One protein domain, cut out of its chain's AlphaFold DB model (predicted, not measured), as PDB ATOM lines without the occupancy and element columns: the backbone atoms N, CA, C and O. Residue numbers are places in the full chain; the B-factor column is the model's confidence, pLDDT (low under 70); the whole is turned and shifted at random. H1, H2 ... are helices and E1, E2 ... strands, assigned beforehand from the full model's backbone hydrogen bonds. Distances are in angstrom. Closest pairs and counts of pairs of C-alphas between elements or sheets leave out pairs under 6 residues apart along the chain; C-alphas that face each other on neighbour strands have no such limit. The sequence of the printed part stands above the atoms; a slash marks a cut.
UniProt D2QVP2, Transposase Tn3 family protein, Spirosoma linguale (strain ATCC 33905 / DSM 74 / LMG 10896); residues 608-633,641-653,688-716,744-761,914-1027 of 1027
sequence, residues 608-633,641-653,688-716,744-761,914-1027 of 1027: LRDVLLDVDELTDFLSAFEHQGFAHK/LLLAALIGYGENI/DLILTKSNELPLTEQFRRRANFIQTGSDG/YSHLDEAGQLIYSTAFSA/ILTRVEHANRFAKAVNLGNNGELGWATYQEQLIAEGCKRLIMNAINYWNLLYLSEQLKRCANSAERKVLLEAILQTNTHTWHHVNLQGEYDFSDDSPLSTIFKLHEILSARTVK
ATOM      1  N   LEU A 608     -50.530  -9.113   2.942       90.56
ATOM      2  CA  LEU A 608     -49.948 -10.459   2.881       90.56
ATOM      3  C   LEU A 608     -51.015 -11.549   3.079       90.56
ATOM      4  O   LEU A 608     -50.952 -12.602   2.450       90.56
ATOM      5  N   ARG A 609     -52.015 -11.289   3.927       88.44
ATOM      6  CA  ARG A 609     -53.145 -12.196   4.130       88.44
ATOM      7  C   ARG A 609     -53.894 -12.454   2.821       88.44
ATOM      8  O   ARG A 609     -54.148 -13.615   2.522       88.44
ATOM      9  N   ASP A 610     -54.222 -11.409   2.061       87.44
ATOM     10  CA  ASP A 610     -54.951 -11.552   0.794       87.44
ATOM     11  C   ASP A 610     -54.131 -12.358  -0.215       87.44
ATOM     12  O   ASP A 610     -54.653 -13.287  -0.819       87.44
ATOM     13  N   VAL A 611     -52.821 -12.092  -0.316       91.06
ATOM     14  CA  VAL A 611     -51.914 -12.894  -1.158       91.06
ATOM     15  C   VAL A 611     -51.969 -14.373  -0.769       91.06
ATOM     16  O   VAL A 611     -52.055 -15.238  -1.638       91.06
ATOM     17  N   LEU A 612     -51.925 -14.686   0.529       93.19
ATOM     18  CA  LEU A 612     -51.981 -16.069   1.004       93.19
ATOM     19  C   LEU A 612     -53.348 -16.719   0.750       93.19
ATOM     20  O   LEU A 612     -53.381 -17.902   0.432       93.19
ATOM     21  N   LEU A 613     -54.454 -15.978   0.859       90.44
ATOM     22  CA  LEU A 613     -55.796 -16.487   0.560       90.44
ATOM     23  C   LEU A 613     -55.995 -16.740  -0.941       90.44
ATOM     24  O   LEU A 613     -56.441 -17.827  -1.300       90.44
ATOM     25  N   ASP A 614     -55.595 -15.797  -1.802       89.62
ATOM     26  CA  ASP A 614     -55.641 -15.952  -3.264       89.62
ATOM     27  C   ASP A 614     -54.838 -17.193  -3.701       89.62
ATOM     28  O   ASP A 614     -55.247 -17.968  -4.568       89.62
ATOM     29  N   VAL A 615     -53.669 -17.404  -3.085       93.94
ATOM     30  CA  VAL A 615     -52.816 -18.563  -3.366       93.94
ATOM     31  C   VAL A 615     -53.414 -19.855  -2.804       93.94
ATOM     32  O   VAL A 615     -53.344 -20.885  -3.479       93.94
ATOM     33  N   ASP A 616     -54.011 -19.838  -1.611       93.25
ATOM     34  CA  ASP A 616     -54.670 -21.015  -1.034       93.25
ATOM     35  C   ASP A 616     -55.867 -21.466  -1.877       93.25
ATOM     36  O   ASP A 616     -55.989 -22.653  -2.152       93.25
ATOM     37  N   GLU A 617     -56.682 -20.544  -2.400       90.75
ATOM     38  CA  GLU A 617     -57.815 -20.884  -3.276       90.75
ATOM     39  C   GLU A 617     -57.372 -21.690  -4.515       90.75
ATOM     40  O   GLU A 617     -58.072 -22.594  -4.975       90.75
ATOM     41  N   LEU A 618     -56.177 -21.402  -5.040       89.50
ATOM     42  CA  LEU A 618     -55.637 -22.042  -6.243       89.50
ATOM     43  C   LEU A 618     -54.825 -23.315  -5.971       89.50
ATOM     44  O   LEU A 618     -54.629 -24.124  -6.884       89.50
ATOM     45  N   THR A 619     -54.300 -23.478  -4.757       90.56
ATOM     46  CA  THR A 619     -53.308 -24.520  -4.430       90.56
ATOM     47  C   THR A 619     -53.756 -25.471  -3.324       90.56
ATOM     48  O   THR A 619     -53.205 -26.566  -3.220       90.56
ATOM     49  N   ASP A 620     -54.739 -25.067  -2.514       91.44
ATOM     50  CA  ASP A 620     -55.172 -25.720  -1.275       91.44
ATOM     51  C   ASP A 620     -53.987 -26.014  -0.333       91.44
ATOM     52  O   ASP A 620     -53.930 -27.059   0.324       91.44
ATOM     53  N   PHE A 621     -52.979 -25.129  -0.290       94.69
ATOM     54  CA  PHE A 621     -51.761 -25.376   0.484       94.69
ATOM     55  C   PHE A 621     -52.035 -25.463   1.989       94.69
ATOM     56  O   PHE A 621     -51.333 -26.195   2.695       94.69
ATOM     57  N   LEU A 622     -53.070 -24.780   2.500       94.62
ATOM     58  CA  LEU A 622     -53.449 -24.853   3.908       94.62
ATOM     59  C   LEU A 622     -53.913 -26.261   4.311       94.62
ATOM     60  O   LEU A 622     -53.818 -26.618   5.487       94.62
ATOM     61  N   SER A 623     -54.357 -27.100   3.364       90.31
ATOM     62  CA  SER A 623     -54.694 -28.507   3.632       90.31
ATOM     63  C   SER A 623     -53.508 -29.356   4.096       90.31
ATOM     64  O   SER A 623     -53.711 -30.407   4.707       90.31
ATOM     65  N   ALA A 624     -52.271 -28.916   3.845       89.38
ATOM     66  CA  ALA A 624     -51.074 -29.619   4.291       89.38
ATOM     67  C   ALA A 624     -50.880 -29.561   5.817       89.38
ATOM     68  O   ALA A 624     -50.236 -30.452   6.380       89.38
ATOM     69  N   PHE A 625     -51.454 -28.558   6.487       90.50
ATOM     70  CA  PHE A 625     -51.423 -28.416   7.941       90.50
ATOM     71  C   PHE A 625     -52.505 -29.293   8.571       90.50
ATOM     72  O   PHE A 625     -53.599 -28.844   8.910       90.50
ATOM     73  N   GLU A 626     -52.202 -30.581   8.709       84.94
ATOM     74  CA  GLU A 626     -53.057 -31.552   9.389       84.94
ATOM     75  C   GLU A 626     -52.681 -31.697  10.868       84.94
ATOM     76  O   GLU A 626     -51.516 -31.588  11.246       84.94
ATOM     77  N   HIS A 627     -53.670 -32.031  11.703       81.50
ATOM     78  CA  HIS A 627     -53.417 -32.377  13.097       81.50
ATOM     79  C   HIS A 627     -52.504 -33.610  13.171       81.50
ATOM     80  O   HIS A 627     -52.862 -34.682  12.672       81.50
ATOM     81  N   GLN A 628     -51.356 -33.476  13.833       66.06
ATOM     82  CA  GLN A 628     -50.329 -34.524  13.917       66.06
ATOM     83  C   GLN A 628     -50.719 -35.699  14.824       66.06
ATOM     84  O   GLN A 628     -50.056 -36.734  14.849       66.06
ATOM     85  N   GLY A 629     -51.811 -35.561  15.576       58.34
ATOM     86  CA  GLY A 629     -52.276 -36.609  16.468       58.34
ATOM     87  C   GLY A 629     -53.039 -37.757  15.793       58.34
ATOM     88  O   GLY A 629     -53.848 -37.536  14.896       58.34
ATOM     89  N   PHE A 630     -52.816 -38.981  16.282       47.75
ATOM     90  CA  PHE A 630     -53.438 -40.225  15.795       47.75
ATOM     91  C   PHE A 630     -54.811 -40.553  16.405       47.75
ATOM     92  O   PHE A 630     -55.534 -41.383  15.859       47.75
ATOM     93  N   ALA A 631     -55.149 -39.956  17.554       49.41
ATOM     94  CA  ALA A 631     -56.443 -40.142  18.212       49.41
ATOM     95  C   ALA A 631     -57.561 -39.415  17.437       49.41
ATOM     96  O   ALA A 631     -57.375 -39.015  16.289       49.41
ATOM     97  N   HIS A 632     -58.729 -39.229  18.059       52.94
ATOM     98  CA  HIS A 632     -59.808 -38.409  17.506       52.94
ATOM     99  C   HIS A 632     -59.251 -37.081  16.961       52.94
ATOM    100  O   HIS A 632     -58.801 -36.233  17.735       52.94
ATOM    101  N   LYS A 633     -59.226 -36.931  15.628       62.38
ATOM    102  CA  LYS A 633     -58.779 -35.696  14.986       62.38
ATOM    103  C   LYS A 633     -59.814 -34.620  15.327       62.38
ATOM    104  O   LYS A 633     -60.980 -34.811  14.972       62.38
ATOM    105  N   LEU A 641     -56.458 -18.838  11.940       93.19
ATOM    106  CA  LEU A 641     -55.443 -19.305  12.889       93.19
ATOM    107  C   LEU A 641     -54.228 -19.917  12.184       93.19
ATOM    108  O   LEU A 641     -53.100 -19.722  12.636       93.19
ATOM    109  N   LEU A 642     -54.444 -20.655  11.090       94.62
ATOM    110  CA  LEU A 642     -53.351 -21.226  10.298       94.62
ATOM    111  C   LEU A 642     -52.508 -20.118   9.653       94.62
ATOM    112  O   LEU A 642     -51.283 -20.153   9.750       94.62
ATOM    113  N   LEU A 643     -53.151 -19.106   9.068       94.25
ATOM    114  CA  LEU A 643     -52.480 -17.947   8.477       94.25
ATOM    115  C   LEU A 643     -51.734 -17.126   9.533       94.25
ATOM    116  O   LEU A 643     -50.568 -16.796   9.334       94.25
ATOM    117  N   ALA A 644     -52.352 -16.856  10.686       94.25
ATOM    118  CA  ALA A 644     -51.687 -16.151  11.779       94.25
ATOM    119  C   ALA A 644     -50.455 -16.918  12.292       94.25
ATOM    120  O   ALA A 644     -49.407 -16.321  12.528       94.25
ATOM    121  N   ALA A 645     -50.533 -18.247  12.426       95.62
ATOM    122  CA  ALA A 645     -49.391 -19.055  12.849       95.62
ATOM    123  C   ALA A 645     -48.286 -19.065  11.780       95.62
ATOM    124  O   ALA A 645     -47.112 -18.898  12.116       95.62
ATOM    125  N   LEU A 646     -48.662 -19.190  10.503       96.00
ATOM    126  CA  LEU A 646     -47.751 -19.130   9.361       96.00
ATOM    127  C   LEU A 646     -46.971 -17.809   9.329       96.00
ATOM    128  O   LEU A 646     -45.742 -17.833   9.279       96.00
ATOM    129  N   ILE A 647     -47.666 -16.672   9.418       94.38
ATOM    130  CA  ILE A 647     -47.050 -15.337   9.426       94.38
ATOM    131  C   ILE A 647     -46.218 -15.143  10.703       94.38
ATOM    132  O   ILE A 647     -45.072 -14.704  10.635       94.38
ATOM    133  N   GLY A 648     -46.731 -15.555  11.867       94.12
ATOM    134  CA  GLY A 648     -46.021 -15.442  13.144       94.12
ATOM    135  C   GLY A 648     -44.682 -16.186  13.166       94.12
ATOM    136  O   GLY A 648     -43.711 -15.685  13.740       94.12
ATOM    137  N   TYR A 649     -44.619 -17.355  12.522       94.69
ATOM    138  CA  TYR A 649     -43.379 -18.093  12.286       94.69
ATOM    139  C   TYR A 649     -42.505 -17.434  11.209       94.69
ATOM    140  O   TYR A 649     -41.329 -17.167  11.460       94.69
ATOM    141  N   GLY A 650     -43.064 -17.185  10.022       93.75
ATOM    142  CA  GLY A 650     -42.310 -16.799   8.828       93.75
ATOM    143  C   GLY A 650     -41.740 -15.381   8.861       93.75
ATOM    144  O   GLY A 650     -40.631 -15.164   8.374       93.75
ATOM    145  N   GLU A 651     -42.432 -14.439   9.504       92.75
ATOM    146  CA  GLU A 651     -41.940 -13.069   9.699       92.75
ATOM    147  C   GLU A 651     -41.103 -12.905  10.977       92.75
ATOM    148  O   GLU A 651     -40.711 -11.793  11.330       92.75
ATOM    149  N   ASN A 652     -40.815 -14.006  11.688       91.69
ATOM    150  CA  ASN A 652     -40.043 -14.034  12.939       91.69
ATOM    151  C   ASN A 652     -40.638 -13.165  14.069       91.69
ATOM    152  O   ASN A 652     -39.937 -12.756  14.993       91.69
ATOM    153  N   ILE A 653     -41.940 -12.870  14.022       91.62
ATOM    154  CA  ILE A 653     -42.646 -12.081  15.049       91.62
ATOM    155  C   ILE A 653     -42.817 -12.900  16.335       91.62
ATOM    156  O   ILE A 653     -42.751 -12.354  17.439       91.62
ATOM    157  N   ASP A 688     -44.574 -27.523  -1.528       90.06
ATOM    158  CA  ASP A 688     -44.642 -28.372  -2.717       90.06
ATOM    159  C   ASP A 688     -45.953 -28.187  -3.495       90.06
ATOM    160  O   ASP A 688     -45.936 -28.188  -4.728       90.06
ATOM    161  N   LEU A 689     -47.077 -27.950  -2.807       91.69
ATOM    162  CA  LEU A 689     -48.364 -27.637  -3.444       91.69
ATOM    163  C   LEU A 689     -48.305 -26.322  -4.241       91.69
ATOM    164  O   LEU A 689     -48.742 -26.285  -5.394       91.69
ATOM    165  N   ILE A 690     -47.698 -25.272  -3.676       94.81
ATOM    166  CA  ILE A 690     -47.495 -23.995  -4.382       94.81
ATOM    167  C   ILE A 690     -46.546 -24.177  -5.572       94.81
ATOM    168  O   ILE A 690     -46.837 -23.705  -6.671       94.81
ATOM    169  N   LEU A 691     -45.426 -24.882  -5.381       92.50
ATOM    170  CA  LEU A 691     -44.443 -25.118  -6.444       92.50
ATOM    171  C   LEU A 691     -45.035 -25.904  -7.617       92.50
ATOM    172  O   LEU A 691     -44.787 -25.565  -8.775       92.50
ATOM    173  N   THR A 692     -45.845 -26.922  -7.322       89.56
ATOM    174  CA  THR A 692     -46.533 -27.739  -8.327       89.56
ATOM    175  C   THR A 692     -47.423 -26.864  -9.209       89.56
ATOM    176  O   THR A 692     -47.263 -26.853 -10.427       89.56
ATOM    177  N   LYS A 693     -48.275 -26.027  -8.603       89.81
ATOM    178  CA  LYS A 693     -49.142 -25.100  -9.345       89.81
ATOM    179  C   LYS A 693     -48.385 -24.005 -10.078       89.81
ATOM    180  O   LYS A 693     -48.709 -23.683 -11.217       89.81
ATOM    181  N   SER A 694     -47.326 -23.477  -9.479       91.38
ATOM    182  CA  SER A 694     -46.461 -22.502 -10.137       91.38
ATOM    183  C   SER A 694     -45.780 -23.079 -11.388       91.38
ATOM    184  O   SER A 694     -45.643 -22.365 -12.383       91.38
ATOM    185  N   ASN A 695     -45.429 -24.370 -11.394       89.06
ATOM    186  CA  ASN A 695     -44.884 -25.062 -12.567       89.06
ATOM    187  C   ASN A 695     -45.898 -25.286 -13.703       89.06
ATOM    188  O   ASN A 695     -45.476 -25.480 -14.842       89.06
ATOM    189  N   GLU A 696     -47.209 -25.230 -13.437       88.50
ATOM    190  CA  GLU A 696     -48.238 -25.306 -14.487       88.50
ATOM    191  C   GLU A 696     -48.288 -24.025 -15.347       88.50
ATOM    192  O   GLU A 696     -48.777 -24.059 -16.480       88.50
ATOM    193  N   LEU A 697     -47.783 -22.890 -14.840       89.31
ATOM    194  CA  LEU A 697     -47.844 -21.609 -15.544       89.31
ATOM    195  C   LEU A 697     -46.872 -21.562 -16.738       89.31
ATOM    196  O   LEU A 697     -45.665 -21.743 -16.556       89.31
ATOM    197  N   PRO A 698     -47.334 -21.180 -17.950       88.56
ATOM    198  CA  PRO A 698     -46.456 -21.033 -19.114       88.56
ATOM    199  C   PRO A 698     -45.308 -20.038 -18.910       88.56
ATOM    200  O   PRO A 698     -44.237 -20.213 -19.489       88.56
ATOM    201  N   LEU A 699     -45.528 -18.995 -18.099       90.00
ATOM    202  CA  LEU A 699     -44.524 -17.973 -17.797       90.00
ATOM    203  C   LEU A 699     -43.336 -18.542 -17.008       90.00
ATOM    204  O   LEU A 699     -42.206 -18.128 -17.248       90.00
ATOM    205  N   THR A 700     -43.561 -19.521 -16.128       89.94
ATOM    206  CA  THR A 700     -42.501 -20.165 -15.337       89.94
ATOM    207  C   THR A 700     -41.457 -20.820 -16.244       89.94
ATOM    208  O   THR A 700     -40.258 -20.629 -16.049       89.94
ATOM    209  N   GLU A 701     -41.892 -21.513 -17.303       86.31
ATOM    210  CA  GLU A 701     -40.985 -22.135 -18.281       86.31
ATOM    211  C   GLU A 701     -40.178 -21.096 -19.078       86.31
ATOM    212  O   GLU A 701     -39.049 -21.376 -19.466       86.31
ATOM    213  N   GLN A 702     -40.697 -19.878 -19.289       89.12
ATOM    214  CA  GLN A 702     -39.969 -18.820 -20.010       89.12
ATOM    215  C   GLN A 702     -38.732 -18.320 -19.250       89.12
ATOM    216  O   GLN A 702     -37.799 -17.811 -19.868       89.12
ATOM    217  N   PHE A 703     -38.697 -18.473 -17.921       87.12
ATOM    218  CA  PHE A 703     -37.508 -18.155 -17.128       87.12
ATOM    219  C   PHE A 703     -36.398 -19.203 -17.268       87.12
ATOM    220  O   PHE A 703     -35.236 -18.890 -16.993       87.12
ATOM    221  N   ARG A 704     -36.722 -20.425 -17.710       85.50
ATOM    222  CA  ARG A 704     -35.738 -21.495 -17.907       85.50
ATOM    223  C   ARG A 704     -34.990 -21.266 -19.211       85.50
ATOM    224  O   ARG A 704     -35.579 -21.189 -20.288       85.50
ATOM    225  N   ARG A 705     -33.658 -21.187 -19.142       78.12
ATOM    226  CA  ARG A 705     -32.830 -20.891 -20.327       78.12
ATOM    227  C   ARG A 705     -32.781 -22.037 -21.332       78.12
ATOM    228  O   ARG A 705     -32.475 -21.816 -22.504       78.12
ATOM    229  N   ARG A 706     -33.025 -23.268 -20.881       80.56
ATOM    230  CA  ARG A 706     -32.992 -24.469 -21.713       80.56
ATOM    231  C   ARG A 706     -34.177 -25.364 -21.371       80.56
ATOM    232  O   ARG A 706     -34.313 -25.815 -20.242       80.56
ATOM    233  N   ALA A 707     -34.986 -25.669 -22.382       75.69
ATOM    234  CA  ALA A 707     -36.124 -26.568 -22.233       75.69
ATOM    235  C   ALA A 707     -35.680 -27.942 -21.703       75.69
ATOM    236  O   ALA A 707     -34.713 -28.522 -22.211       75.69
ATOM    237  N   ASN A 708     -36.423 -28.472 -20.728       75.31
ATOM    238  CA  ASN A 708     -36.131 -29.738 -20.040       75.31
ATOM    239  C   ASN A 708     -34.738 -29.793 -19.383       75.31
ATOM    240  O   ASN A 708     -34.137 -30.864 -19.317       75.31
ATOM    241  N   PHE A 709     -34.197 -28.648 -18.968       83.94
ATOM    242  CA  PHE A 709     -32.963 -28.575 -18.199       83.94
ATOM    243  C   PHE A 709     -33.154 -27.575 -17.067       83.94
ATOM    244  O   PHE A 709     -33.287 -26.379 -17.318       83.94
ATOM    245  N   ILE A 710     -33.176 -28.060 -15.833       87.75
ATOM    246  CA  ILE A 710     -33.431 -27.231 -14.660       87.75
ATOM    247  C   ILE A 710     -32.106 -26.908 -13.990       87.75
ATOM    248  O   ILE A 710     -31.429 -27.785 -13.439       87.75
ATOM    249  N   GLN A 711     -31.750 -25.626 -13.994       92.50
ATOM    250  CA  GLN A 711     -30.662 -25.136 -13.169       92.50
ATOM    251  C   GLN A 711     -31.189 -24.607 -11.833       92.50
ATOM    252  O   GLN A 711     -32.173 -23.875 -11.764       92.50
ATOM    253  N   THR A 712     -30.480 -24.948 -10.765       94.19
ATOM    254  CA  THR A 712     -30.752 -24.454  -9.413       94.19
ATOM    255  C   THR A 712     -29.523 -23.778  -8.822       94.19
ATOM    256  O   THR A 712     -28.408 -23.936  -9.325       94.19
ATOM    257  N   GLY A 713     -29.712 -23.000  -7.762       94.19
ATOM    258  CA  GLY A 713     -28.620 -22.405  -7.004       94.19
ATOM    259  C   GLY A 713     -28.940 -22.278  -5.526       94.19
ATOM    260  O   GLY A 713     -30.104 -22.365  -5.131       94.19
ATOM    261  N   SER A 714     -27.905 -22.110  -4.709       93.75
ATOM    262  CA  SER A 714     -28.047 -21.979  -3.259       93.75
ATOM    263  C   SER A 714     -26.968 -21.114  -2.620       93.75
ATOM    264  O   SER A 714     -25.888 -20.921  -3.187       93.75
ATOM    265  N   ASP A 715     -27.287 -20.588  -1.438       92.00
ATOM    266  CA  ASP A 715     -26.394 -19.759  -0.628       92.00
ATOM    267  C   ASP A 715     -26.763 -19.814   0.863       92.00
ATOM    268  O   ASP A 715     -27.909 -20.092   1.236       92.00
ATOM    269  N   GLY A 716     -25.761 -19.565   1.710       90.62
ATOM    270  CA  GLY A 716     -25.841 -19.592   3.165       90.62
ATOM    271  C   GLY A 716     -25.883 -18.202   3.787       90.62
ATOM    272  O   GLY A 716     -24.889 -17.480   3.840       90.62
ATOM    273  N   TYR A 744     -29.578 -21.996   4.954       92.44
ATOM    274  CA  TYR A 744     -29.132 -22.347   3.613       92.44
ATOM    275  C   TYR A 744     -30.334 -22.620   2.724       92.44
ATOM    276  O   TYR A 744     -31.093 -23.548   3.008       92.44
ATOM    277  N   SER A 745     -30.503 -21.818   1.674       92.19
ATOM    278  CA  SER A 745     -31.711 -21.795   0.842       92.19
ATOM    279  C   SER A 745     -31.390 -22.079  -0.620       92.19
ATOM    280  O   SER A 745     -30.330 -21.702  -1.110       92.19
ATOM    281  N   HIS A 746     -32.316 -22.742  -1.314       92.94
ATOM    282  CA  HIS A 746     -32.159 -23.201  -2.696       92.94
ATOM    283  C   HIS A 746     -33.294 -22.667  -3.561       92.94
ATOM    284  O   HIS A 746     -34.443 -22.678  -3.118       92.94
ATOM    285  N   LEU A 747     -32.996 -22.275  -4.799       93.44
ATOM    286  CA  LEU A 747     -33.999 -21.878  -5.791       93.44
ATOM    287  C   LEU A 747     -33.676 -22.346  -7.210       93.44
ATOM    288  O   LEU A 747     -32.535 -22.708  -7.499       93.44
ATOM    289  N   ASP A 748     -34.680 -22.307  -8.084       91.94
ATOM    290  CA  ASP A 748     -34.562 -22.553  -9.525       91.94
ATOM    291  C   ASP A 748     -34.451 -21.255 -10.359       91.94
ATOM    292  O   ASP A 748     -34.475 -20.136  -9.842       91.94
ATOM    293  N   GLU A 749     -34.339 -21.390 -11.680       88.88
ATOM    294  CA  GLU A 749     -34.291 -20.250 -12.607       88.88
ATOM    295  C   GLU A 749     -35.542 -19.358 -12.567       88.88
ATOM    296  O   GLU A 749     -35.415 -18.149 -12.764       88.88
ATOM    297  N   ALA A 750     -36.726 -19.894 -12.257       86.88
ATOM    298  CA  ALA A 750     -37.952 -19.113 -12.086       86.88
ATOM    299  C   ALA A 750     -38.044 -18.412 -10.716       86.88
ATOM    300  O   ALA A 750     -39.014 -17.711 -10.435       86.88
ATOM    301  N   GLY A 751     -37.029 -18.565  -9.860       88.38
ATOM    302  CA  GLY A 751     -37.026 -18.007  -8.513       88.38
ATOM    303  C   GLY A 751     -37.919 -18.777  -7.539       88.38
ATOM    304  O   GLY A 751     -38.272 -18.265  -6.489       88.38
ATOM    305  N   GLN A 752     -38.302 -20.007  -7.848       92.38
ATOM    306  CA  GLN A 752     -39.031 -20.853  -6.915       92.38
ATOM    307  C   GLN A 752     -38.084 -21.353  -5.826       92.38
ATOM    308  O   GLN A 752     -37.073 -21.979  -6.136       92.38
ATOM    309  N   LEU A 753     -38.398 -21.112  -4.550       93.38
ATOM    310  CA  LEU A 753     -37.592 -21.595  -3.428       93.38
ATOM    311  C   LEU A 753     -37.936 -23.048  -3.100       93.38
ATOM    312  O   LEU A 753     -39.033 -23.380  -2.656       93.38
ATOM    313  N   ILE A 754     -36.966 -23.922  -3.291       89.12
ATOM    314  CA  ILE A 754     -37.182 -25.363  -3.323       89.12
ATOM    315  C   ILE A 754     -37.026 -25.980  -1.936       89.12
ATOM    316  O   ILE A 754     -37.843 -26.772  -1.478       89.12
ATOM    317  N   TYR A 755     -35.937 -25.624  -1.264       89.25
ATOM    318  CA  TYR A 755     -35.536 -26.243  -0.012       89.25
ATOM    319  C   TYR A 755     -34.725 -25.261   0.822       89.25
ATOM    320  O   TYR A 755     -33.949 -24.463   0.292       89.25
ATOM    321  N   SER A 756     -34.868 -25.350   2.136       90.25
ATOM    322  CA  SER A 756     -34.079 -24.592   3.095       90.25
ATOM    323  C   SER A 756     -33.866 -25.385   4.379       90.25
ATOM    324  O   SER A 756     -34.686 -26.225   4.756       90.25
ATOM    325  N   THR A 757     -32.721 -25.155   5.019       90.38
ATOM    326  CA  THR A 757     -32.316 -25.817   6.264       90.38
ATOM    327  C   THR A 757     -31.459 -24.887   7.119       90.38
ATOM    328  O   THR A 757     -30.897 -23.914   6.619       90.38
ATOM    329  N   ALA A 758     -31.336 -25.209   8.405       90.00
ATOM    330  CA  ALA A 758     -30.475 -24.517   9.355       90.00
ATOM    331  C   ALA A 758     -29.331 -25.424   9.845       90.00
ATOM    332  O   ALA A 758     -29.519 -26.630  10.032       90.00
ATOM    333  N   PHE A 759     -28.147 -24.855  10.081       88.75
ATOM    334  CA  PHE A 759     -27.000 -25.552  10.682       88.75
ATOM    335  C   PHE A 759     -25.991 -24.581  11.315       88.75
ATOM    336  O   PHE A 759     -26.162 -23.366  11.254       88.75
ATOM    337  N   SER A 760     -24.945 -25.100  11.967       86.94
ATOM    338  CA  SER A 760     -23.955 -24.265  12.661       86.94
ATOM    339  C   SER A 760     -23.204 -23.351  11.690       86.94
ATOM    340  O   SER A 760     -22.847 -23.771  10.594       86.94
ATOM    341  N   ALA A 761     -22.888 -22.111  12.075       86.62
ATOM    342  CA  ALA A 761     -22.115 -21.223  11.199       86.62
ATOM    343  C   ALA A 761     -20.670 -21.699  10.937       86.62
ATOM    344  O   ALA A 761     -20.046 -21.231   9.984       86.62
ATOM    345  N   ILE A 914     -28.073 -17.370 -12.168       91.12
ATOM    346  CA  ILE A 914     -28.705 -18.022 -11.009       91.12
ATOM    347  C   ILE A 914     -28.182 -17.459  -9.681       91.12
ATOM    348  O   ILE A 914     -28.969 -17.253  -8.762       91.12
ATOM    349  N   LEU A 915     -26.886 -17.141  -9.578       90.75
ATOM    350  CA  LEU A 915     -26.314 -16.584  -8.350       90.75
ATOM    351  C   LEU A 915     -26.846 -15.177  -8.066       90.75
ATOM    352  O   LEU A 915     -27.156 -14.861  -6.920       90.75
ATOM    353  N   THR A 916     -27.067 -14.359  -9.097       89.12
ATOM    354  CA  THR A 916     -27.772 -13.082  -8.941       89.12
ATOM    355  C   THR A 916     -29.191 -13.295  -8.402       89.12
ATOM    356  O   THR A 916     -29.604 -12.597  -7.476       89.12
ATOM    357  N   ARG A 917     -29.943 -14.292  -8.895       90.06
ATOM    358  CA  ARG A 917     -31.282 -14.613  -8.355       90.06
ATOM    359  C   ARG A 917     -31.228 -15.010  -6.878       90.06
ATOM    360  O   ARG A 917     -32.086 -14.564  -6.115       90.06
ATOM    361  N   VAL A 918     -30.200 -15.749  -6.463       91.00
ATOM    362  CA  VAL A 918     -29.943 -16.070  -5.049       91.00
ATOM    363  C   VAL A 918     -29.685 -14.816  -4.212       91.00
ATOM    364  O   VAL A 918     -30.312 -14.637  -3.169       91.00
ATOM    365  N   GLU A 919     -28.874 -13.874  -4.695       89.12
ATOM    366  CA  GLU A 919     -28.648 -12.587  -4.016       89.12
ATOM    367  C   GLU A 919     -29.942 -11.757  -3.866       89.12
ATOM    368  O   GLU A 919     -30.148 -11.066  -2.862       89.12
ATOM    369  N   HIS A 920     -30.849 -11.818  -4.842       89.56
ATOM    370  CA  HIS A 920     -32.175 -11.202  -4.738       89.56
ATOM    371  C   HIS A 920     -33.088 -11.921  -3.736       89.56
ATOM    372  O   HIS A 920     -33.706 -11.248  -2.909       89.56
ATOM    373  N   ALA A 921     -33.150 -13.256  -3.765       91.38
ATOM    374  CA  ALA A 921     -33.922 -14.042  -2.804       91.38
ATOM    375  C   ALA A 921     -33.449 -13.775  -1.366       91.38
ATOM    376  O   ALA A 921     -34.259 -13.585  -0.465       91.38
ATOM    377  N   ASN A 922     -32.138 -13.624  -1.170       91.00
ATOM    378  CA  ASN A 922     -31.537 -13.240   0.103       91.00
ATOM    379  C   ASN A 922     -32.006 -11.866   0.610       91.00
ATOM    380  O   ASN A 922     -32.222 -11.693   1.812       91.00
ATOM    381  N   ARG A 923     -32.154 -10.875  -0.281       90.94
ATOM    382  CA  ARG A 923     -32.723  -9.560   0.068       90.94
ATOM    383  C   ARG A 923     -34.204  -9.663   0.404       90.94
ATOM    384  O   ARG A 923     -34.641  -9.052   1.373       90.94
ATOM    385  N   PHE A 924     -34.942 -10.466  -0.353       91.50
ATOM    386  CA  PHE A 924     -36.355 -10.699  -0.096       91.50
ATOM    387  C   PHE A 924     -36.585 -11.408   1.250       91.50
ATOM    388  O   PHE A 924     -37.421 -10.975   2.035       91.50
ATOM    389  N   ALA A 925     -35.763 -12.404   1.594       91.44
ATOM    390  CA  ALA A 925     -35.827 -13.097   2.880       91.44
ATOM    391  C   ALA A 925     -35.597 -12.151   4.070       91.44
ATOM    392  O   ALA A 925     -36.219 -12.313   5.119       91.44
ATOM    393  N   LYS A 926     -34.725 -11.144   3.913       89.19
ATOM    394  CA  LYS A 926     -34.537 -10.085   4.918       89.19
ATOM    395  C   LYS A 926     -35.759  -9.177   5.047       89.19
ATOM    396  O   LYS A 926     -36.040  -8.735   6.148       89.19
ATOM    397  N   ALA A 927     -36.465  -8.904   3.952       89.62
ATOM    398  CA  ALA A 927     -37.668  -8.079   3.981       89.62
ATOM    399  C   ALA A 927     -38.866  -8.785   4.633       89.62
ATOM    400  O   ALA A 927     -39.643  -8.129   5.315       89.62
ATOM    401  N   VAL A 928     -38.995 -10.104   4.453       91.06
ATOM    402  CA  VAL A 928     -40.025 -10.912   5.134       91.06
ATOM    403  C   VAL A 928     -39.706 -11.079   6.627       91.06
ATOM    404  O   VAL A 928     -40.607 -11.094   7.454       91.06
ATOM    405  N   ASN A 929     -38.428 -11.168   7.010       87.50
ATOM    406  CA  ASN A 929     -38.014 -11.322   8.410       87.50
ATOM    407  C   ASN A 929     -38.027  -9.978   9.176       87.50
ATOM    408  O   ASN A 929     -36.991  -9.331   9.325       87.50
ATOM    409  N   LEU A 930     -39.204  -9.561   9.650       82.25
ATOM    410  CA  LEU A 930     -39.431  -8.265  10.308       82.25
ATOM    411  C   LEU A 930     -39.284  -8.295  11.835       82.25
ATOM    412  O   LEU A 930     -38.978  -7.277  12.462       82.25
ATOM    413  N   GLY A 931     -39.544  -9.440  12.459       78.00
ATOM    414  CA  GLY A 931     -39.545  -9.578  13.908       78.00
ATOM    415  C   GLY A 931     -38.144  -9.619  14.531       78.00
ATOM    416  O   GLY A 931     -37.160 -10.009  13.905       78.00
ATOM    417  N   ASN A 932     -38.072  -9.234  15.810       76.81
ATOM    418  CA  ASN A 932     -36.898  -9.381  16.684       76.81
ATOM    419  C   ASN A 932     -35.585  -8.794  16.128       76.81
ATOM    420  O   ASN A 932     -34.520  -9.353  16.357       76.81
ATOM    421  N   ASN A 933     -35.648  -7.684  15.381       74.44
ATOM    422  CA  ASN A 933     -34.486  -7.066  14.719       74.44
ATOM    423  C   ASN A 933     -33.702  -8.038  13.808       74.44
ATOM    424  O   ASN A 933     -32.517  -7.836  13.554       74.44
ATOM    425  N   GLY A 934     -34.355  -9.100  13.322       73.50
ATOM    426  CA  GLY A 934     -33.734 -10.156  12.523       73.50
ATOM    427  C   GLY A 934     -32.983 -11.226  13.325       73.50
ATOM    428  O   GLY A 934     -32.511 -12.192  12.720       73.50
ATOM    429  N   GLU A 935     -32.894 -11.109  14.655       81.12
ATOM    430  CA  GLU A 935     -32.321 -12.138  15.529       81.12
ATOM    431  C   GLU A 935     -33.285 -13.322  15.665       81.12
ATOM    432  O   GLU A 935     -34.497 -13.163  15.856       81.12
ATOM    433  N   LEU A 936     -32.758 -14.542  15.578       82.06
ATOM    434  CA  LEU A 936     -33.577 -15.747  15.686       82.06
ATOM    435  C   LEU A 936     -33.779 -16.131  17.155       82.06
ATOM    436  O   LEU A 936     -32.819 -16.357  17.890       82.06
ATOM    437  N   GLY A 937     -35.046 -16.247  17.563       78.81
ATOM    438  CA  GLY A 937     -35.458 -16.591  18.932       78.81
ATOM    439  C   GLY A 937     -35.983 -18.022  19.112       78.81
ATOM    440  O   GLY A 937     -36.618 -18.313  20.122       78.81
ATOM    441  N   TRP A 938     -35.771 -18.911  18.137       83.88
ATOM    442  CA  TRP A 938     -36.312 -20.279  18.139       83.88
ATOM    443  C   TRP A 938     -35.358 -21.264  18.826       83.88
ATOM    444  O   TRP A 938     -34.237 -21.494  18.358       83.88
ATOM    445  N   ALA A 939     -35.792 -21.834  19.954       74.50
ATOM    446  CA  ALA A 939     -34.929 -22.563  20.887       74.50
ATOM    447  C   ALA A 939     -34.575 -23.976  20.430       74.50
ATOM    448  O   ALA A 939     -33.487 -24.476  20.732       74.50
ATOM    449  N   THR A 940     -35.487 -24.631  19.718       79.69
ATOM    450  CA  THR A 940     -35.272 -25.982  19.206       79.69
ATOM    451  C   THR A 940     -34.942 -25.967  17.719       79.69
ATOM    452  O   THR A 940     -35.368 -25.098  16.961       79.69
ATOM    453  N   TYR A 941     -34.202 -26.985  17.277       80.25
ATOM    454  CA  TYR A 941     -33.893 -27.158  15.858       80.25
ATOM    455  C   TYR A 941     -35.159 -27.318  15.000       80.25
ATOM    456  O   TYR A 941     -35.216 -26.829  13.878       80.25
ATOM    457  N   GLN A 942     -36.191 -27.968  15.538       82.69
ATOM    458  CA  GLN A 942     -37.466 -28.146  14.850       82.69
ATOM    459  C   GLN A 942     -38.202 -26.818  14.654       82.69
ATOM    460  O   GLN A 942     -38.634 -26.535  13.542       82.69
ATOM    461  N   GLU A 943     -38.294 -25.977  15.689       87.06
ATOM    462  CA  GLU A 943     -38.892 -24.638  15.566       87.06
ATOM    463  C   GLU A 943     -38.140 -23.774  14.548       87.06
ATOM    464  O   GLU A 943     -38.774 -23.063  13.775       87.06
ATOM    465  N   GLN A 944     -36.805 -23.874  14.492       89.06
ATOM    466  CA  GLN A 944     -36.000 -23.178  13.480       89.06
ATOM    467  C   GLN A 944     -36.370 -23.615  12.059       89.06
ATOM    468  O   GLN A 944     -36.525 -22.768  11.183       89.06
ATOM    469  N   LEU A 945     -36.545 -24.922  11.828       90.44
ATOM    470  CA  LEU A 945     -36.959 -25.448  10.525       90.44
ATOM    471  C   LEU A 945     -38.401 -25.067  10.165       90.44
ATOM    472  O   LEU A 945     -38.663 -24.773   9.002       90.44
ATOM    473  N   ILE A 946     -39.322 -25.044  11.136       92.94
ATOM    474  CA  ILE A 946     -40.701 -24.577  10.922       92.94
ATOM    475  C   ILE A 946     -40.691 -23.096  10.543       92.94
ATOM    476  O   ILE A 946     -41.263 -22.731   9.522       92.94
ATOM    477  N   ALA A 947     -40.007 -22.252  11.319       93.44
ATOM    478  CA  ALA A 947     -39.924 -20.818  11.060       93.44
ATOM    479  C   ALA A 947     -39.312 -20.511   9.688       93.44
ATOM    480  O   ALA A 947     -39.881 -19.750   8.904       93.44
ATOM    481  N   GLU A 948     -38.192 -21.160   9.363       93.62
ATOM    482  CA  GLU A 948     -37.544 -21.028   8.061       93.62
ATOM    483  C   GLU A 948     -38.434 -21.534   6.916       93.62
ATOM    484  O   GLU A 948     -38.558 -20.875   5.884       93.62
ATOM    485  N   GLY A 949     -39.103 -22.673   7.099       94.69
ATOM    486  CA  GLY A 949     -40.042 -23.197   6.116       94.69
ATOM    487  C   GLY A 949     -41.238 -22.265   5.894       94.69
ATOM    488  O   GLY A 949     -41.641 -22.061   4.753       94.69
ATOM    489  N   CYS A 950     -41.786 -21.671   6.957       96.56
ATOM    490  CA  CYS A 950     -42.893 -20.719   6.889       96.56
ATOM    491  C   CYS A 950     -42.482 -19.450   6.138       96.56
ATOM    492  O   CYS A 950     -43.224 -18.976   5.279       96.56
ATOM    493  N   LYS A 951     -41.269 -18.937   6.392       95.75
ATOM    494  CA  LYS A 951     -40.694 -17.817   5.634       95.75
ATOM    495  C   LYS A 951     -40.581 -18.163   4.150       95.75
ATOM    496  O   LYS A 951     -41.020 -17.387   3.304       95.75
ATOM    497  N   ARG A 952     -40.046 -19.347   3.828       95.56
ATOM    498  CA  ARG A 952     -39.960 -19.845   2.447       95.56
ATOM    499  C   ARG A 952     -41.338 -19.945   1.791       95.56
ATOM    500  O   ARG A 952     -41.492 -19.521   0.651       95.56
ATOM    501  N   LEU A 953     -42.332 -20.462   2.514       96.81
ATOM    502  CA  LEU A 953     -43.703 -20.600   2.029       96.81
ATOM    503  C   LEU A 953     -44.320 -19.235   1.696       96.81
ATOM    504  O   LEU A 953     -44.879 -19.079   0.617       96.81
ATOM    505  N   ILE A 954     -44.148 -18.236   2.570       96.81
ATOM    506  CA  ILE A 954     -44.580 -16.850   2.327       96.81
ATOM    507  C   ILE A 954     -43.907 -16.279   1.075       96.81
ATOM    508  O   ILE A 954     -44.576 -15.729   0.201       96.81
ATOM    509  N   MET A 955     -42.587 -16.442   0.953       96.56
ATOM    510  CA  MET A 955     -41.843 -15.962  -0.212       96.56
ATOM    511  C   MET A 955     -42.323 -16.619  -1.512       96.56
ATOM    512  O   MET A 955     -42.473 -15.930  -2.520       96.56
ATOM    513  N   ASN A 956     -42.602 -17.924  -1.495       96.81
ATOM    514  CA  ASN A 956     -43.129 -18.638  -2.657       96.81
ATOM    515  C   ASN A 956     -44.581 -18.287  -2.976       96.81
ATOM    516  O   ASN A 956     -44.920 -18.224  -4.153       96.81
ATOM    517  N   ALA A 957     -45.420 -18.023  -1.973       96.69
ATOM    518  CA  ALA A 957     -46.778 -17.537  -2.196       96.69
ATOM    519  C   ALA A 957     -46.758 -16.181  -2.915       96.69
ATOM    520  O   ALA A 957     -47.406 -16.025  -3.946       96.69
ATOM    521  N   ILE A 958     -45.926 -15.240  -2.454       95.12
ATOM    522  CA  ILE A 958     -45.728 -13.947  -3.127       95.12
ATOM    523  C   ILE A 958     -45.153 -14.145  -4.538       95.12
ATOM    524  O   ILE A 958     -45.634 -13.534  -5.488       95.12
ATOM    525  N   ASN A 959     -44.154 -15.018  -4.709       94.88
ATOM    526  CA  ASN A 959     -43.576 -15.303  -6.026       94.88
ATOM    527  C   ASN A 959     -44.620 -15.878  -7.001       94.88
ATOM    528  O   ASN A 959     -44.688 -15.465  -8.156       94.88
ATOM    529  N   TYR A 960     -45.460 -16.805  -6.538       95.06
ATOM    530  CA  TYR A 960     -46.526 -17.390  -7.344       95.06
ATOM    531  C   TYR A 960     -47.612 -16.364  -7.687       95.06
ATOM    532  O   TYR A 960     -48.014 -16.272  -8.845       95.06
ATOM    533  N   TRP A 961     -48.013 -15.532  -6.724       94.00
ATOM    534  CA  TRP A 961     -48.931 -14.417  -6.955       94.00
ATOM    535  C   TRP A 961     -48.381 -13.441  -8.010       94.00
ATOM    536  O   TRP A 961     -49.086 -13.081  -8.951       94.00
ATOM    537  N   ASN A 962     -47.086 -13.108  -7.942       92.38
ATOM    538  CA  ASN A 962     -46.410 -12.279  -8.945       92.38
ATOM    539  C   ASN A 962     -46.451 -12.915 -10.337       92.38
ATOM    540  O   ASN A 962     -46.763 -12.243 -11.320       92.38
ATOM    541  N   LEU A 963     -46.170 -14.216 -10.437       92.94
ATOM    542  CA  LEU A 963     -46.245 -14.951 -11.701       92.94
ATOM    543  C   LEU A 963     -47.668 -14.961 -12.276       92.94
ATOM    544  O   LEU A 963     -47.828 -14.800 -13.488       92.94
ATOM    545  N   LEU A 964     -48.696 -15.113 -11.437       92.25
ATOM    546  CA  LEU A 964     -50.103 -15.043 -11.845       92.25
ATOM    547  C   LEU A 964     -50.467 -13.651 -12.363       92.25
ATOM    548  O   LEU A 964     -50.989 -13.533 -13.474       92.25
ATOM    549  N   TYR A 965     -50.119 -12.607 -11.610       90.50
ATOM    550  CA  TYR A 965     -50.365 -11.219 -11.989       90.50
ATOM    551  C   TYR A 965     -49.726 -10.882 -13.340       90.50
ATOM    552  O   TYR A 965     -50.393 -10.382 -14.248       90.50
ATOM    553  N   LEU A 966     -48.446 -11.216 -13.519       90.94
ATOM    554  CA  LEU A 966     -47.722 -10.972 -14.767       90.94
ATOM    555  C   LEU A 966     -48.278 -11.797 -15.936       90.94
ATOM    556  O   LEU A 966     -48.374 -11.295 -17.059       90.94
ATOM    557  N   SER A 967     -48.696 -13.040 -15.683       91.50
ATOM    558  CA  SER A 967     -49.359 -13.877 -16.691       91.50
ATOM    559  C   SER A 967     -50.685 -13.264 -17.147       91.50
ATOM    560  O   SER A 967     -51.012 -13.300 -18.335       91.50
ATOM    561  N   GLU A 968     -51.435 -12.653 -16.230       89.38
ATOM    562  CA  GLU A 968     -52.659 -11.933 -16.560       89.38
ATOM    563  C   GLU A 968     -52.377 -10.665 -17.380       89.38
ATOM    564  O   GLU A 968     -53.065 -10.422 -18.373       89.38
ATOM    565  N   GLN A 969     -51.331  -9.897 -17.048       87.88
ATOM    566  CA  GLN A 969     -50.932  -8.734 -17.855       87.88
ATOM    567  C   GLN A 969     -50.558  -9.138 -19.289       87.88
ATOM    568  O   GLN A 969     -51.041  -8.531 -20.243       87.88
ATOM    569  N   LEU A 970     -49.794 -10.223 -19.464       89.75
ATOM    570  CA  LEU A 970     -49.447 -10.764 -20.789       89.75
ATOM    571  C   LEU A 970     -50.668 -11.212 -21.606       89.75
ATOM    572  O   LEU A 970     -50.626 -11.219 -22.841       89.75
ATOM    573  N   LYS A 971     -51.750 -11.619 -20.935       86.62
ATOM    574  CA  LYS A 971     -53.027 -11.961 -21.574       86.62
ATOM    575  C   LYS A 971     -53.817 -10.713 -21.982       86.62
ATOM    576  O   LYS A 971     -54.532 -10.769 -22.976       86.62
ATOM    577  N   ARG A 972     -53.699  -9.613 -21.234       86.44
ATOM    578  CA  ARG A 972     -54.396  -8.342 -21.503       86.44
ATOM    579  C   ARG A 972     -53.772  -7.524 -22.643       86.44
ATOM    580  O   ARG A 972     -54.430  -6.606 -23.126       86.44
ATOM    581  N   CYS A 973     -52.548  -7.837 -23.084       86.25
ATOM    582  CA  CYS A 973     -51.913  -7.187 -24.238       86.25
ATOM    583  C   CYS A 973     -52.782  -7.295 -25.504       86.25
ATOM    584  O   CYS A 973     -53.289  -8.371 -25.823       86.25
ATOM    585  N   ALA A 974     -52.908  -6.196 -26.257       82.12
ATOM    586  CA  ALA A 974     -53.812  -6.127 -27.406       82.12
ATOM    587  C   ALA A 974     -53.259  -6.848 -28.647       82.12
ATOM    588  O   ALA A 974     -54.022  -7.317 -29.492       82.12
ATOM    589  N   ASN A 975     -51.931  -6.936 -28.774       86.69
ATOM    590  CA  ASN A 975     -51.258  -7.548 -29.917       86.69
ATOM    591  C   ASN A 975     -49.977  -8.311 -29.523       86.69
ATOM    592  O   ASN A 975     -49.465  -8.215 -28.405       86.69
ATOM    593  N   SER A 976     -49.442  -9.083 -30.476       85.19
ATOM    594  CA  SER A 976     -48.255  -9.922 -30.263       85.19
ATOM    595  C   SER A 976     -46.962  -9.128 -30.043       85.19
ATOM    596  O   SER A 976     -46.037  -9.660 -29.430       85.19
ATOM    597  N   ALA A 977     -46.864  -7.893 -30.547       84.38
ATOM    598  CA  ALA A 977     -45.661  -7.075 -30.409       84.38
ATOM    599  C   ALA A 977     -45.538  -6.525 -28.981       84.38
ATOM    600  O   ALA A 977     -44.503  -6.707 -28.346       84.38
ATOM    601  N   GLU A 978     -46.621  -5.962 -28.440       84.94
ATOM    602  CA  GLU A 978     -46.713  -5.527 -27.039       84.94
ATOM    603  C   GLU A 978     -46.436  -6.676 -26.074       84.94
ATOM    604  O   GLU A 978     -45.646  -6.533 -25.142       84.94
ATOM    605  N   ARG A 979     -47.033  -7.847 -26.332       87.19
ATOM    606  CA  ARG A 979     -46.807  -9.042 -25.514       87.19
ATOM    607  C   ARG A 979     -45.335  -9.448 -25.493       87.19
ATOM    608  O   ARG A 979     -44.830  -9.821 -24.438       87.19
ATOM    609  N   LYS A 980     -44.650  -9.390 -26.639       87.75
ATOM    610  CA  LYS A 980     -43.225  -9.728 -26.739       87.75
ATOM    611  C   LYS A 980     -42.360  -8.746 -25.945       87.75
ATOM    612  O   LYS A 980     -41.519  -9.191 -25.175       87.75
ATOM    613  N   VAL A 981     -42.615  -7.444 -26.079       88.06
ATOM    614  CA  VAL A 981     -41.902  -6.391 -25.336       88.06
ATOM    615  C   VAL A 981     -42.102  -6.554 -23.825       88.06
ATOM    616  O   VAL A 981     -41.136  -6.525 -23.066       88.06
ATOM    617  N   LEU A 982     -43.343  -6.788 -23.381       88.50
ATOM    618  CA  LEU A 982     -43.642  -7.016 -21.966       88.50
ATOM    619  C   LEU A 982     -42.981  -8.298 -21.444       88.50
ATOM    620  O   LEU A 982     -42.430  -8.295 -20.347       88.50
ATOM    621  N   LEU A 983     -43.003  -9.383 -22.222       89.62
ATOM    622  CA  LEU A 983     -42.338 -10.632 -21.853       89.62
ATOM    623  C   LEU A 983     -40.823 -10.438 -21.714       89.62
ATOM    624  O   LEU A 983     -40.245 -10.892 -20.731       89.62
ATOM    625  N   GLU A 984     -40.184  -9.737 -22.651       88.06
ATOM    626  CA  GLU A 984     -38.757  -9.412 -22.571       88.06
ATOM    627  C   GLU A 984     -38.436  -8.588 -21.314       88.06
ATOM    628  O   GLU A 984     -37.488  -8.918 -20.601       88.06
ATOM    629  N   ALA A 985     -39.267  -7.595 -20.977       86.81
ATOM    630  CA  ALA A 985     -39.127  -6.825 -19.740       86.81
ATOM    631  C   ALA A 985     -39.284  -7.704 -18.484       86.81
ATOM    632  O   ALA A 985     -38.468  -7.619 -17.566       86.81
ATOM    633  N   ILE A 986     -40.280  -8.597 -18.450       89.06
ATOM    634  CA  ILE A 986     -40.492  -9.536 -17.337       89.06
ATOM    635  C   ILE A 986     -39.265 -10.434 -17.142       89.06
ATOM    636  O   ILE A 986     -38.763 -10.539 -16.023       89.06
ATOM    637  N   LEU A 987     -38.748 -11.039 -18.214       87.06
ATOM    638  CA  LEU A 987     -37.629 -11.987 -18.150       87.06
ATOM    639  C   LEU A 987     -36.294 -11.338 -17.757       87.06
ATOM    640  O   LEU A 987     -35.416 -12.023 -17.225       87.06
ATOM    641  N   GLN A 988     -36.146 -10.031 -17.982       82.06
ATOM    642  CA  GLN A 988     -35.005  -9.239 -17.509       82.06
ATOM    643  C   GLN A 988     -35.103  -8.868 -16.020       82.06
ATOM    644  O   GLN A 988     -34.098  -8.493 -15.414       82.06
ATOM    645  N   THR A 989     -36.286  -8.987 -15.414       79.44
ATOM    646  CA  THR A 989     -36.509  -8.728 -13.985       79.44
ATOM    647  C   THR A 989     -36.572 -10.019 -13.163       79.44
ATOM    648  O   THR A 989     -36.486 -11.137 -13.677       79.44
ATOM    649  N   ASN A 990     -36.678  -9.868 -11.843       78.06
ATOM    650  CA  ASN A 990     -36.891 -10.971 -10.915       78.06
ATOM    651  C   ASN A 990     -38.319 -10.901 -10.366       78.06
ATOM    652  O   ASN A 990     -38.820  -9.819 -10.073       78.06
ATOM    653  N   THR A 991     -38.943 -12.056 -10.183       82.81
ATOM    654  CA  THR A 991     -40.270 -12.222  -9.582       82.81
ATOM    655  C   THR A 991     -40.233 -12.177  -8.050       82.81
ATOM    656  O   THR A 991     -41.269 -12.011  -7.413       82.81
ATOM    657  N   HIS A 992     -39.048 -12.217  -7.429       83.75
ATOM    658  CA  HIS A 992     -38.840 -11.938  -6.001       83.75
ATOM    659  C   HIS A 992     -38.912 -10.437  -5.676       83.75
ATOM    660  O   HIS A 992     -37.929  -9.807  -5.270       83.75
ATOM    661  N   THR A 993     -40.086  -9.850  -5.873       85.19
ATOM    662  CA  THR A 993     -40.385  -8.443  -5.596       85.19
ATOM    663  C   THR A 993     -41.604  -8.336  -4.695       85.19
ATOM    664  O   THR A 993     -42.583  -9.040  -4.913       85.19
ATOM    665  N   TRP A 994     -41.563  -7.439  -3.710       88.69
ATOM    666  CA  TRP A 994     -42.578  -7.383  -2.647       88.69
ATOM    667  C   TRP A 994     -43.074  -5.972  -2.318       88.69
ATOM    668  O   TRP A 994     -43.895  -5.818  -1.430       88.69
ATOM    669  N   HIS A 995     -42.605  -4.927  -3.009       86.88
ATOM    670  CA  HIS A 995     -42.978  -3.537  -2.689       86.88
ATOM    671  C   HIS A 995     -44.485  -3.249  -2.839       86.88
ATOM    672  O   HIS A 995     -44.980  -2.294  -2.253       86.88
ATOM    673  N   HIS A 996     -45.208  -4.068  -3.609       87.19
ATOM    674  CA  HIS A 996     -46.664  -3.997  -3.762       87.19
ATOM    675  C   HIS A 996     -47.424  -4.843  -2.715       87.19
ATOM    676  O   HIS A 996     -48.653  -4.837  -2.715       87.19
ATOM    677  N   VAL A 997     -46.716  -5.551  -1.822       88.75
ATOM    678  CA  VAL A 997     -47.273  -6.350  -0.718       88.75
ATOM    679  C   VAL A 997     -46.961  -5.674   0.619       88.75
ATOM    680  O   VAL A 997     -45.821  -5.298   0.894       88.75
ATOM    681  N   ASN A 998     -47.970  -5.527   1.478       87.88
ATOM    682  CA  ASN A 998     -47.819  -4.927   2.797       87.88
ATOM    683  C   ASN A 998     -47.261  -5.975   3.760       87.88
ATOM    684  O   ASN A 998     -48.016  -6.758   4.332       87.88
ATOM    685  N   LEU A 999     -45.941  -5.959   3.937       85.44
ATOM    686  CA  LEU A 999     -45.266  -6.744   4.972       85.44
ATOM    687  C   LEU A 999     -45.254  -6.004   6.326       85.44
ATOM    688  O   LEU A 999     -45.166  -6.626   7.371       85.44
ATOM    689  N   GLN A1000     -45.383  -4.671   6.350       74.56
ATOM    690  CA  GLN A1000     -45.208  -3.862   7.570       74.56
ATOM    691  C   GLN A1000     -46.460  -3.755   8.462       74.56
ATOM    692  O   GLN A1000     -46.425  -3.059   9.479       74.56
ATOM    693  N   GLY A1001     -47.517  -4.509   8.147       67.19
ATOM    694  CA  GLY A1001     -48.584  -4.856   9.085       67.19
ATOM    695  C   GLY A1001     -49.940  -4.204   8.815       67.19
ATOM    696  O   GLY A1001     -50.114  -3.001   8.970       67.19
ATOM    697  N   GLU A1002     -50.916  -5.065   8.530       72.50
ATOM    698  CA  GLU A1002     -52.304  -5.003   9.001       72.50
ATOM    699  C   GLU A1002     -52.694  -6.452   9.350       72.50
ATOM    700  O   GLU A1002     -53.057  -7.238   8.477       72.50
ATOM    701  N   TYR A1003     -52.537  -6.856  10.617       81.94
ATOM    702  CA  TYR A1003     -52.814  -8.232  11.071       81.94
ATOM    703  C   TYR A1003     -54.301  -8.409  11.408       81.94
ATOM    704  O   TYR A1003     -54.692  -8.653  12.554       81.94
ATOM    705  N   ASP A1004     -55.143  -8.210  10.396       82.06
ATOM    706  CA  ASP A1004     -56.588  -8.388  10.486       82.06
ATOM    707  C   ASP A1004     -57.011  -9.674   9.770       82.06
ATOM    708  O   ASP A1004     -56.966  -9.775   8.542       82.06
ATOM    709  N   PHE A1005     -57.418 -10.671  10.555       81.25
ATOM    710  CA  PHE A1005     -57.843 -11.984  10.070       81.25
ATOM    711  C   PHE A1005     -59.372 -12.158  10.080       81.25
ATOM    712  O   PHE A1005     -59.845 -13.286  10.029       81.25
ATOM    713  N   SER A1006     -60.143 -11.067  10.168       73.81
ATOM    714  CA  SER A1006     -61.611 -11.110  10.090       73.81
ATOM    715  C   SER A1006     -62.120 -11.427   8.675       73.81
ATOM    716  O   SER A1006     -61.529 -11.003   7.679       73.81
ATOM    717  N   ASP A1007     -63.238 -12.148   8.574       63.81
ATOM    718  CA  ASP A1007     -63.849 -12.584   7.301       63.81
ATOM    719  C   ASP A1007     -64.496 -11.448   6.480       63.81
ATOM    720  O   ASP A1007     -65.005 -11.682   5.387       63.81
ATOM    721  N   ASP A1008     -64.450 -10.203   6.962       54.88
ATOM    722  CA  ASP A1008     -65.211  -9.070   6.413       54.88
ATOM    723  C   ASP A1008     -64.585  -8.413   5.162       54.88
ATOM    724  O   ASP A1008     -65.108  -7.416   4.658       54.88
ATOM    725  N   SER A1009     -63.474  -8.943   4.635       53.22
ATOM    726  CA  SER A1009     -62.810  -8.387   3.447       53.22
ATOM    727  C   SER A1009     -63.144  -9.209   2.195       53.22
ATOM    728  O   SER A1009     -62.810 -10.395   2.147       53.22
ATOM    729  N   PRO A1010     -63.780  -8.629   1.158       51.25
ATOM    730  CA  PRO A1010     -63.989  -9.336  -0.101       51.25
ATOM    731  C   PRO A1010     -62.635  -9.644  -0.755       51.25
ATOM    732  O   PRO A1010     -61.819  -8.734  -0.924       51.25
ATOM    733  N   LEU A1011     -62.414 -10.909  -1.144       54.38
ATOM    734  CA  LEU A1011     -61.262 -11.341  -1.950       54.38
ATOM    735  C   LEU A1011     -61.098 -10.381  -3.134       54.38
ATOM    736  O   LEU A1011     -61.968 -10.288  -4.003       54.38
ATOM    737  N   SER A1012     -60.019  -9.599  -3.126       53.34
ATOM    738  CA  SER A1012     -59.902  -8.447  -4.023       53.34
ATOM    739  C   SER A1012     -59.540  -8.831  -5.462       53.34
ATOM    740  O   SER A1012     -59.802  -8.041  -6.372       53.34
ATOM    741  N   THR A1013     -58.975 -10.028  -5.687       58.09
ATOM    742  CA  THR A1013     -58.483 -10.459  -7.006       58.09
ATOM    743  C   THR A1013     -58.597 -11.979  -7.198       58.09
ATOM    744  O   THR A1013     -57.672 -12.722  -6.900       58.09
ATOM    745  N   ILE A1014     -59.702 -12.473  -7.768       62.69
ATOM    746  CA  ILE A1014     -59.793 -13.897  -8.144       62.69
ATOM    747  C   ILE A1014     -59.129 -14.101  -9.514       62.69
ATOM    748  O   ILE A1014     -59.681 -13.721 -10.553       62.69
ATOM    749  N   PHE A1015     -57.949 -14.729  -9.537       73.75
ATOM    750  CA  PHE A1015     -57.305 -15.151 -10.784       73.75
ATOM    751  C   PHE A1015     -58.076 -16.305 -11.432       73.75
ATOM    752  O   PHE A1015     -58.298 -17.359 -10.836       73.75
ATOM    753  N   LYS A1016     -58.424 -16.170 -12.712       73.88
ATOM    754  CA  LYS A1016     -59.088 -17.245 -13.463       73.88
ATOM    755  C   LYS A1016     -58.073 -18.209 -14.079       73.88
ATOM    756  O   LYS A1016     -57.731 -18.093 -15.257       73.88
ATOM    757  N   LEU A1017     -57.619 -19.185 -13.289       70.56
ATOM    758  CA  LEU A1017     -56.531 -20.103 -13.661       70.56
ATOM    759  C   LEU A1017     -56.760 -20.825 -15.001       70.56
ATOM    760  O   LEU A1017     -55.862 -20.852 -15.838       70.56
ATOM    761  N   HIS A1018     -57.965 -21.347 -15.258       69.00
ATOM    762  CA  HIS A1018     -58.271 -22.035 -16.522       69.00
ATOM    763  C   HIS A1018     -58.065 -21.132 -17.752       69.00
ATOM    764  O   HIS A1018     -57.550 -21.582 -18.776       69.00
ATOM    765  N   GLU A1019     -58.405 -19.844 -17.644       73.81
ATOM    766  CA  GLU A1019     -58.207 -18.891 -18.732       73.81
ATOM    767  C   GLU A1019     -56.718 -18.542 -18.902       73.81
ATOM    768  O   GLU A1019     -56.257 -18.386 -20.031       73.81
ATOM    769  N   ILE A1020     -55.953 -18.451 -17.806       76.81
ATOM    770  CA  ILE A1020     -54.500 -18.201 -17.835       76.81
ATOM    771  C   ILE A1020     -53.772 -19.374 -18.509       76.81
ATOM    772  O   ILE A1020     -52.951 -19.162 -19.400       76.81
ATOM    773  N   LEU A1021     -54.119 -20.611 -18.146       72.44
ATOM    774  CA  LEU A1021     -53.517 -21.824 -18.708       72.44
ATOM    775  C   LEU A1021     -53.884 -22.042 -20.187       72.44
ATOM    776  O   LEU A1021     -53.075 -22.562 -20.956       72.44
ATOM    777  N   SER A1022     -55.085 -21.628 -20.613       63.44
ATOM    778  CA  SER A1022     -55.531 -21.754 -22.012       63.44
ATOM    779  C   SER A1022     -54.802 -20.828 -22.992       63.44
ATOM    780  O   SER A1022     -54.809 -21.085 -24.197       63.44
ATOM    781  N   ALA A1023     -54.136 -19.779 -22.496       59.59
ATOM    782  CA  ALA A1023     -53.360 -18.843 -23.299       59.59
ATOM    783  C   ALA A1023     -52.010 -19.462 -23.710       59.59
ATOM    784  O   ALA A1023     -50.941 -18.953 -23.365       59.59
ATOM    785  N   ARG A1024     -52.045 -20.595 -24.428       46.00
ATOM    786  CA  ARG A1024     -50.842 -21.240 -24.963       46.00
ATOM    787  C   ARG A1024     -50.105 -20.277 -25.891       46.00
ATOM    788  O   ARG A1024     -50.676 -19.675 -26.796       46.00
ATOM    789  N   THR A1025     -48.812 -20.164 -25.628       42.59
ATOM    790  CA  THR A1025     -47.802 -19.443 -26.393       42.59
ATOM    791  C   THR A1025     -47.797 -19.902 -27.851       42.59
ATOM    792  O   THR A1025     -47.364 -21.009 -28.169       42.59
ATOM    793  N   VAL A1026     -48.269 -19.039 -28.752       32.53
ATOM    794  CA  VAL A1026     -47.882 -19.107 -30.166       32.53
ATOM    795  C   VAL A1026     -46.378 -18.830 -30.196       32.53
ATOM    796  O   VAL A1026     -45.938 -17.814 -29.658       32.53
ATOM    797  N   LYS A1027     -45.605 -19.800 -30.695       32.00
ATOM    798  CA  LYS A1027     -44.151 -19.690 -30.869       32.00
ATOM    799  C   LYS A1027     -43.779 -18.591 -31.851       32.00
ATOM    800  O   LYS A1027     -44.508 -18.455 -32.858       32.00
TER     801      LYS A1027
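What this domain is: This is residues 608 to 633, 641 to 653, 688 to 716, 744 to 761 and 914 to 1027 of the 1027 residues of the protein "Transposase Tn3 family protein" of Spirosoma linguale (strain ATCC 33905 / DSM 74 / LMG 10896) (UniProt D2QVP2). One long helix, H8, runs through the middle, with H1, H3 and H4 packed on it and a small antiparallel sheet, E1 E2 E3, beneath H6 and part of H8. H9 folds back beside one end of H8, and a long link wanders on to H10; residues 626 to 633 stick out. The printed part has 200 residues, in chain order H1 to H5, E1 to E3, then H6 to H10; its class is mostly helix. It is compact, with a radius of gyration of the C-alphas of 17.7 A and spans of 54 by 43 by 35 A.

Where its parts are: H1, residues 608 to 619, begins at C-alpha 608 (-49.948, -10.459, 2.881). H2 is 621 to 624, H3 641 to 650, H4 688 to 696 and H5 698 to 702. E1 is 711 to 716, E2 744 to 748 and E3 753 to 760, 21.3 A long. H6, 914 to 928, measures 21.0 A; H7 is 931 to 934. H8, 941 to 972, spans 46.6 A from C-alpha 941 (-33.893, -27.158, 15.858). H9 is 976 to 988 and H10 1017 to 1022.

How they stand to each other: H8 is the hub, touching seven helices. Its residues 946 to 954 touch H3, about perpendicular at 77 degrees, with C-alphas 650 and 951 closest at 3.7 A. H1 touches it at 78 degrees, about perpendicular, with C-alphas 615 and 957 closest at 6.2 A. H4 touches it at a shallow tilt of 20 degrees, the same way, with C-alphas 694 and 960 closest at 5.8 A. H8 and H9 form a helical hairpin, with C-alphas 970 and 979 closest at 5.7 A. H5 and H10 each only just touch H8, with 3 pairs of C-alphas within 8 A. H6 and H8 are on the same face of the sheet, two layers: H6 is over E1 and E2 at a height of 8.5 A, H8 over E3 at 9.2 A. N 713 and O 747 of E1 and E2 are 2.9 A apart; in the hairpin E2 and E3, N 754 and O 746 are 2.8 A apart, both within hydrogen-bond range. H2 is close to H1 but not clearly touching, as H7 is to H6. Every O i to N i+4 pair is within range in H3, H4, H6, H8, H9 and H10, 7 of 8 in H1, and 0 of 1 in H5, whose O i to N i+3 pairs are 2 of 2; H2 and H7 are too short.

The domain as a whole: C-alphas 631 and 977 are farthest apart, 59.8 A. Cuts after 633, 653, 716 and 761 leave gaps of 16.9, 24.2, 4.3 and 23.4 A. The link H9 to H10 is long. Mean pLDDT of the printed part is 84.5; 22 residues are under 70, among them 1007 to 1014.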